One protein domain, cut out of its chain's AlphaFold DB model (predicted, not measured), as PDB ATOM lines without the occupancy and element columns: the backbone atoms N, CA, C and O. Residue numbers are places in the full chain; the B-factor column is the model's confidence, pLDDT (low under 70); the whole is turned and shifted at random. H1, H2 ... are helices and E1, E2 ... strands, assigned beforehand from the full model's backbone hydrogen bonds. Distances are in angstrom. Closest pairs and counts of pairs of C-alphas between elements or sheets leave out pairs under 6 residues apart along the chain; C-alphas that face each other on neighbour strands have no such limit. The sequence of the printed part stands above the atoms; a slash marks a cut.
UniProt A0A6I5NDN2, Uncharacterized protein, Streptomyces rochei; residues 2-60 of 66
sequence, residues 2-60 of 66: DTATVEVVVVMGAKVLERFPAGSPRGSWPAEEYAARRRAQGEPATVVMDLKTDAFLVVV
ATOM      1  N   ASP A   2     151.530 214.241 190.069       48.34
ATOM      2  CA  ASP A   2     151.124 214.753 188.752       48.34
ATOM      3  C   ASP A   2     152.111 214.356 187.637       48.34
ATOM      4  O   ASP A   2     153.149 214.986 187.448       48.34
ATOM      5  N   THR A   3     151.797 213.282 186.909       50.84
ATOM      6  CA  THR A   3     152.605 212.753 185.792       50.84
ATOM      7  C   THR A   3     152.620 213.696 184.578       50.84
ATOM      8  O   THR A   3     153.554 213.680 183.785       50.84
ATOM      9  N   ALA A   4     151.633 214.582 184.445       53.19
ATOM     10  CA  ALA A   4     151.404 215.329 183.207       53.19
ATOM     11  C   ALA A   4     152.370 216.503 182.966       53.19
ATOM     12  O   ALA A   4     152.661 216.815 181.814       53.19
ATOM     13  N   THR A   5     152.909 217.157 184.006       52.16
ATOM     14  CA  THR A   5     153.954 218.174 183.760       52.16
ATOM     15  C   THR A   5     155.286 217.531 183.370       52.16
ATOM     16  O   THR A   5     156.094 218.147 182.676       52.16
ATOM     17  N   VAL A   6     155.516 216.276 183.766       51.12
ATOM     18  CA  VAL A   6     156.651 215.503 183.250       51.12
ATOM     19  C   VAL A   6     156.455 215.258 181.748       51.12
ATOM     20  O   VAL A   6     157.399 215.427 180.985       51.12
ATOM     21  N   GLU A   7     155.232 214.980 181.288       51.09
ATOM     22  CA  GLU A   7     154.963 214.646 179.882       51.09
ATOM     23  C   GLU A   7     155.317 215.764 178.886       51.09
ATOM     24  O   GLU A   7     156.005 215.478 177.910       51.09
ATOM     25  N   VAL A   8     154.955 217.032 179.128       52.38
ATOM     26  CA  VAL A   8     155.250 218.139 178.178       52.38
ATOM     27  C   VAL A   8     156.757 218.316 177.948       52.38
ATOM     28  O   VAL A   8     157.204 218.644 176.852       52.38
ATOM     29  N   VAL A   9     157.550 218.058 178.984       54.38
ATOM     30  CA  VAL A   9     159.004 218.230 178.973       54.38
ATOM     31  C   VAL A   9     159.700 217.004 178.370       54.38
ATOM     32  O   VAL A   9     160.703 217.148 177.672       54.38
ATOM     33  N   VAL A  10     159.109 215.816 178.533       53.22
ATOM     34  CA  VAL A  10     159.561 214.571 177.894       53.22
ATOM     35  C   VAL A  10     159.306 214.585 176.381       53.22
ATOM     36  O   VAL A  10     160.156 214.104 175.638       53.22
ATOM     37  N   VAL A  11     158.212 215.192 175.893       53.62
ATOM     38  CA  VAL A  11     157.930 215.260 174.437       53.62
ATOM     39  C   VAL A  11     158.914 216.178 173.689       53.62
ATOM     40  O   VAL A  11     159.150 215.978 172.501       53.62
ATOM     41  N   MET A  12     159.536 217.148 174.367       61.31
ATOM     42  CA  MET A  12     160.522 218.070 173.772       61.31
ATOM     43  C   MET A  12     161.975 217.779 174.162       61.31
ATOM     44  O   MET A  12     162.847 218.604 173.893       61.31
ATOM     45  N   GLY A  13     162.247 216.636 174.806       75.00
ATOM     46  CA  GLY A  13     163.597 216.289 175.243       75.00
ATOM     47  C   GLY A  13     164.224 217.401 176.078       75.00
ATOM     48  O   GLY A  13     165.376 217.740 175.867       75.00
ATOM     49  N   ALA A  14     163.464 218.033 176.971       85.06
ATOM     50  CA  ALA A  14     163.963 219.051 177.885       85.06
ATOM     51  C   ALA A  14     163.981 218.492 179.318       85.06
ATOM     52  O   ALA A  14     163.395 217.453 179.607       85.06
ATOM     53  N   LYS A  15     164.667 219.158 180.241       90.25
ATOM     54  CA  LYS A  15     164.674 218.856 181.675       90.25
ATOM     55  C   LYS A  15     164.221 220.092 182.434       90.25
ATOM     56  O   LYS A  15     164.819 221.153 182.279       90.25
ATOM     57  N   VAL A  16     163.216 219.945 183.299       92.69
ATOM     58  CA  VAL A  16     162.821 221.009 184.236       92.69
ATOM     59  C   VAL A  16     163.897 221.176 185.302       92.69
ATOM     60  O   VAL A  16     164.305 220.205 185.939       92.69
ATOM     61  N   LEU A  17     164.340 222.411 185.503       93.88
ATOM     62  CA  LEU A  17     165.232 222.802 186.588       93.88
ATOM     63  C   LEU A  17     164.474 223.357 187.793       93.88
ATOM     64  O   LEU A  17     164.891 223.103 188.916       93.88
ATOM     65  N   GLU A  18     163.422 224.147 187.561       95.38
ATOM     66  CA  GLU A  18     162.636 224.804 188.614       95.38
ATOM     67  C   GLU A  18     161.238 225.196 188.104       95.38
ATOM     68  O   GLU A  18     161.053 225.422 186.903       95.38
ATOM     69  N   ARG A  19     160.265 225.303 189.017       94.75
ATOM     70  CA  ARG A  19     158.893 225.756 188.753       94.75
ATOM     71  C   ARG A  19     158.559 227.006 189.570       94.75
ATOM     72  O   ARG A  19     158.777 227.052 190.775       94.75
ATOM     73  N   PHE A  20     157.905 227.973 188.932       94.94
ATOM     74  CA  PHE A  20     157.417 229.206 189.550       94.94
ATOM     75  C   PHE A  20     155.904 229.357 189.323       94.94
ATOM     76  O   PHE A  20     155.449 229.144 188.200       94.94
ATOM     77  N   PRO A  21     155.105 229.733 190.337       93.88
ATOM     78  CA  PRO A  21     153.670 229.960 190.153       93.88
ATOM     79  C   PRO A  21     153.421 231.189 189.270       93.88
ATOM     80  O   PRO A  21     154.037 232.238 189.484       93.88
ATOM     81  N   ALA A  22     152.499 231.087 188.307       90.50
ATOM     82  CA  ALA A  22     152.186 232.197 187.408       90.50
ATOM     83  C   ALA A  22     151.416 233.329 188.109       90.50
ATOM     84  O   ALA A  22     151.610 234.498 187.781       90.50
ATOM     85  N   GLY A  23     150.650 233.007 189.157       89.44
ATOM     86  CA  GLY A  23     149.943 233.975 190.009       89.44
ATOM     87  C   GLY A  23     150.824 234.828 190.938       89.44
ATOM     88  O   GLY A  23     150.310 235.497 191.832       89.44
ATOM     89  N   SER A  24     152.151 234.802 190.781       82.00
ATOM     90  CA  SER A  24     153.070 235.674 191.523       82.00
ATOM     91  C   SER A  24     152.825 237.157 191.184       82.00
ATOM     92  O   SER A  24     152.635 237.477 190.009       82.00
ATOM     93  N   PRO A  25     152.952 238.103 192.141       91.31
ATOM     94  CA  PRO A  25     152.817 239.542 191.874       91.31
ATOM     95  C   PRO A  25     153.753 240.084 190.787       91.31
ATOM     96  O   PRO A  25     153.545 241.181 190.279       91.31
ATOM     97  N   ARG A  26     154.816 239.341 190.460       92.62
ATOM     98  CA  ARG A  26     155.812 239.713 189.448       92.62
ATOM     99  C   ARG A  26     155.679 238.937 188.133       92.62
ATOM    100  O   ARG A  26     156.586 239.010 187.310       92.62
ATOM    101  N   GLY A  27     154.596 238.183 187.937       91.50
ATOM    102  CA  GLY A  27     154.399 237.366 186.737       91.50
ATOM    103  C   GLY A  27     155.566 236.402 186.497       91.50
ATOM    104  O   GLY A  27     156.023 235.736 187.428       91.50
ATOM    105  N   SER A  28     156.077 236.361 185.262       94.50
ATOM    106  CA  SER A  28     157.191 235.498 184.836       94.50
ATOM    107  C   SER A  28     158.566 235.924 185.355       94.50
ATOM    108  O   SER A  28     159.496 235.119 185.307       94.50
ATOM    109  N   TRP A  29     158.717 237.145 185.886       96.56
ATOM    110  CA  TRP A  29     160.027 237.712 186.231       96.56
ATOM    111  C   TRP A  29     160.906 236.804 187.115       96.56
ATOM    112  O   TRP A  29     162.086 236.654 186.807       96.56
ATOM    113  N   PRO A  30     160.394 236.121 188.167       96.50
ATOM    114  CA  PRO A  30     161.215 235.196 188.953       96.50
ATOM    115  C   PRO A  30     161.792 234.030 188.132       96.50
ATOM    116  O   PRO A  30     162.936 233.631 188.350       96.50
ATOM    117  N   ALA A  31     161.018 233.505 187.179       96.62
ATOM    118  CA  ALA A  31     161.470 232.447 186.281       96.62
ATOM    119  C   ALA A  31     162.509 232.980 185.283       96.62
ATOM    120  O   ALA A  31     163.516 232.318 185.027       96.62
ATOM    121  N   GLU A  32     162.302 234.192 184.765       97.31
ATOM    122  CA  GLU A  32     163.226 234.859 183.843       97.31
ATOM    123  C   GLU A  32     164.579 235.164 184.493       97.31
ATOM    124  O   GLU A  32     165.616 234.862 183.901       97.31
ATOM    125  N   GLU A  33     164.586 235.674 185.727       98.19
ATOM    126  CA  GLU A  33     165.801 235.918 186.513       98.19
ATOM    127  C   GLU A  33     166.565 234.625 186.789       98.19
ATOM    128  O   GLU A  33     167.785 234.551 186.618       98.19
ATOM    129  N   TYR A  34     165.857 233.566 187.187       97.56
ATOM    130  CA  TYR A  34     166.487 232.271 187.404       97.56
ATOM    131  C   TYR A  34     167.091 231.724 186.104       97.56
ATOM    132  O   TYR A  34     168.255 231.319 186.093       97.56
ATOM    133  N   ALA A  35     166.355 231.778 184.990       97.56
ATOM    134  CA  ALA A  35     166.862 231.374 183.682       97.56
ATOM    135  C   ALA A  35     168.061 232.233 183.239       97.56
ATOM    136  O   ALA A  35     169.018 231.702 182.677       97.56
ATOM    137  N   ALA A  36     168.061 233.540 183.515       98.19
ATOM    138  CA  ALA A  36     169.187 234.429 183.232       98.19
ATOM    139  C   ALA A  36     170.436 234.048 184.039       98.19
ATOM    140  O   ALA A  36     171.525 233.955 183.473       98.19
ATOM    141  N   ARG A  37     170.283 233.740 185.334       98.50
ATOM    142  CA  ARG A  37     171.386 233.254 186.182       98.50
ATOM    143  C   ARG A  37     171.944 231.922 185.687       98.50
ATOM    144  O   ARG A  37     173.159 231.755 185.668       98.50
ATOM    145  N   ARG A  38     171.082 231.000 185.248       97.75
ATOM    146  CA  ARG A  38     171.494 229.724 184.638       97.75
ATOM    147  C   ARG A  38     172.261 229.939 183.333       97.75
ATOM    148  O   ARG A  38     173.346 229.386 183.172       97.75
ATOM    149  N   ARG A  39     171.784 230.837 182.467       97.44
ATOM    150  CA  ARG A  39     172.493 231.233 181.237       97.44
ATOM    151  C   ARG A  39     173.855 231.863 181.518       97.44
ATOM    152  O   ARG A  39     174.823 231.513 180.853       97.44
ATOM    153  N   ALA A  40     173.968 232.709 182.542       97.94
ATOM    154  CA  ALA A  40     175.251 233.266 182.979       97.94
ATOM    155  C   ALA A  40     176.235 232.197 183.501       97.94
ATOM    156  O   ALA A  40     177.442 232.417 183.488       97.94
ATOM    157  N   GLN A  41     175.731 231.035 183.928       96.81
ATOM    158  CA  GLN A  41     176.522 229.870 184.344       96.81
ATOM    159  C   GLN A  41     176.801 228.887 183.191       96.81
ATOM    160  O   GLN A  41     177.409 227.842 183.410       96.81
ATOM    161  N   GLY A  42     176.373 229.205 181.965       96.25
ATOM    162  CA  GLY A  42     176.569 228.362 180.782       96.25
ATOM    163  C   GLY A  42     175.493 227.291 180.571       96.25
ATOM    164  O   GLY A  42     175.623 226.475 179.660       96.25
ATOM    165  N   GLU A  43     174.421 227.281 181.366       94.88
ATOM    166  CA  GLU A  43     173.266 226.413 181.125       94.88
ATOM    167  C   GLU A  43     172.276 227.111 180.172       94.88
ATOM    168  O   GLU A  43     171.806 228.207 180.488       94.88
ATOM    169  N   PRO A  44     171.905 226.511 179.024       94.69
ATOM    170  CA  PRO A  44     171.006 227.130 178.046       94.69
ATOM    171  C   PRO A  44     169.536 227.056 178.498       94.69
ATOM    172  O   PRO A  44     168.701 226.414 177.866       94.69
ATOM    173  N   ALA A  45     169.228 227.683 179.633       95.88
ATOM    174  CA  ALA A  45     167.918 227.639 180.264       95.88
ATOM    175  C   ALA A  45     166.910 228.591 179.601       95.88
ATOM    176  O   ALA A  45     167.214 229.763 179.351       95.88
ATOM    177  N   THR A  46     165.689 228.103 179.389       95.06
ATOM    178  CA  THR A  46     164.551 228.849 178.839       95.06
ATOM    179  C   THR A  46     163.338 228.758 179.759       95.06
ATOM    180  O   THR A  46     163.211 227.825 180.552       95.06
ATOM    181  N   VAL A  47     162.453 229.753 179.678       95.69
ATOM    182  CA  VAL A  47     161.180 229.764 180.408       95.69
ATOM    183  C   VAL A  47     160.077 229.293 179.466       95.69
ATOM    184  O   VAL A  47     159.945 229.819 178.363       95.69
ATOM    185  N   VAL A  48     159.272 228.334 179.911       93.88
ATOM    186  CA  VAL A  48     158.052 227.885 179.228       93.88
ATOM    187  C   VAL A  48     156.865 227.980 180.181       93.88
ATOM    188  O   VAL A  48     157.028 227.868 181.395       93.88
ATOM    189  N   MET A  49     155.666 228.198 179.651       92.06
ATOM    190  CA  MET A  49     154.446 228.257 180.455       92.06
ATOM    191  C   MET A  49     153.738 226.900 180.433       92.06
ATOM    192  O   MET A  49     153.357 226.412 179.371       92.06
ATOM    193  N   ASP A  50     153.544 226.306 181.606       90.50
ATOM    194  CA  ASP A  50     152.662 225.162 181.818       90.50
ATOM    195  C   ASP A  50     151.253 225.674 182.127       90.50
ATOM    196  O   ASP A  50     150.915 226.012 183.263       90.50
ATOM    197  N   LEU A  51     150.428 225.713 181.083       88.44
ATOM    198  CA  LEU A  51     149.037 226.154 181.157       88.44
ATOM    199  C   LEU A  51     148.166 225.263 182.050       88.44
ATOM    200  O   LEU A  51     147.169 225.736 182.586       88.44
ATOM    201  N   LYS A  52     148.509 223.978 182.215       89.06
ATOM    202  CA  LYS A  52     147.683 223.042 182.992       89.06
ATOM    203  C   LYS A  52     147.744 223.357 184.483       89.06
ATOM    204  O   LYS A  52     146.758 223.191 185.195       89.06
ATOM    205  N   THR A  53     148.919 223.757 184.950       86.81
ATOM    206  CA  THR A  53     149.192 223.993 186.372       86.81
ATOM    207  C   THR A  53     149.375 225.469 186.708       86.81
ATOM    208  O   THR A  53     149.689 225.784 187.852       86.81
ATOM    209  N   ASP A  54     149.174 226.351 185.726       91.75
ATOM    210  CA  ASP A  54     149.357 227.796 185.843       91.75
ATOM    211  C   ASP A  54     150.730 228.159 186.437       91.75
ATOM    212  O   ASP A  54     150.874 228.795 187.486       91.75
ATOM    213  N   ALA A  55     151.780 227.666 185.779       93.25
ATOM    214  CA  ALA A  55     153.147 227.811 186.250       93.25
ATOM    215  C   ALA A  55     154.124 228.120 185.117       93.25
ATOM    216  O   ALA A  55     154.005 227.618 184.003       93.25
ATOM    217  N   PHE A  56     155.162 228.881 185.437       94.88
ATOM    218  CA  PHE A  56     156.346 229.007 184.601       94.88
ATOM    219  C   PHE A  56     157.345 227.913 184.974       94.88
ATOM    220  O   PHE A  56     157.683 227.731 186.144       94.88
ATOM    221  N   LEU A  57     157.837 227.187 183.978       94.81
ATOM    222  CA  LEU A  57     158.892 226.195 184.129       94.81
ATOM    223  C   LEU A  57     160.176 226.757 183.546       94.81
ATOM    224  O   LEU A  57     160.175 227.276 182.431       94.81
ATOM    225  N   VAL A  58     161.278 226.600 184.269       95.88
ATOM    226  CA  VAL A  58     162.605 226.811 183.698       95.88
ATOM    227  C   VAL A  58     163.143 225.466 183.259       95.88
ATOM    228  O   VAL A  58     163.289 224.559 184.077       95.88
ATOM    229  N   VAL A  59     163.435 225.338 181.970       94.69
ATOM    230  CA  VAL A  59     163.888 224.094 181.351       94.69
ATOM    231  C   VAL A  59     165.244 224.278 180.686       94.69
ATOM    232  O   VAL A  59     165.591 225.373 180.256       94.69
ATOM    233  N   VAL A  60     166.008 223.197 180.584       93.50
ATOM    234  CA  VAL A  60     167.190 223.091 179.717       93.50
ATOM    235  C   VAL A  60     166.963 221.974 178.703       93.50
ATOM    236  O   VAL A  60     166.228 221.041 179.015       93.50
TER     237      VAL A  60
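This is residues 2 to 60 of the 66 residues of an uncharacterized protein of Streptomyces rochei (UniProt A0A6I5NDN2). A small, strongly twisted sheet of three antiparallel strands has a helix on each face: the longer H2 runs along the middle strand E3 on one face, and the short H1 packs more lightly on the opposite face, over E1 and E3. The whole is flat, spanning 30 by 29 by 12 A, with E3 at its middle and the two helices farthest from it. The printed part has 59 residues, with two named helices and three named strands in the order H1, E1, H2, E2, E3; the strands stand in the sheet as E1, E3, E2. The class is mixed, helices and strands, and the whole is compact, with a radius of gyration of the C-alphas of 11.1 A.

In the sheet, E3, residues 55 to 60, is the inner strand between the edge strands E1, residues 14 to 21, and E2, residues 46 to 50. E1 and E3 are antiparallel at 153 degrees, with N 17 and O 58 at 2.8 A and N 56 and O 20 at 2.8 A, within hydrogen-bond range. E1 bends by 67 degrees at residue 17. E2 and E3 form a hairpin, antiparallel at 142 degrees, with N 48 and O 57 at 2.9 A. H2, residues 29 to 40, is on the sheet at a height of 9.0 A, over E3 and along the strands, at 4 degrees to E3 on the local plane. The closest C-alphas of H2 and E3 are those of Ala 35 and Val 58, 6.2 A apart. E1, H2 and E2 form a split strand-helix-strand unit, two strands that run the same way with E3 between them, and its crossover is right-handed. H1, residues 4 to 11, is on the opposite face at a height of 8.5 A, only just over E1 and E3, with 3 C-alphas on each. On the local plane it runs only just slantwise to the strands, at 30.2 degrees to E1. Its closest C-alphas to E1 are those of Val 9 and Lys 15, 6.3 A apart. H1 and H2 are apart. Every O i to N i+4 pair is within hydrogen-bond range in H2, but 2 of 4 are in H1.

E1 is 19.4 A long, E3 16.2 A and E2 12.8 A, from first to last C-alpha. H2 is 16.2 A long, from C-alpha 29 at (160.027, 237.712, 186.231). H1 is 10.9 A long and begins at C-alpha 4, (151.404, 215.329, 183.207). E3 ends at C-alpha 60, (167.190, 223.091, 179.717).

The two C-alphas farthest apart, those of Asp 2 and Ala 40, are 31.0 A apart. The printed part has no cut. The link from E1 to H2 is short and the others are tight. Confidence is low, under 70, in residues 2 to 12; the mean pLDDT of H1 is 53, and that of the printed part is 85.9.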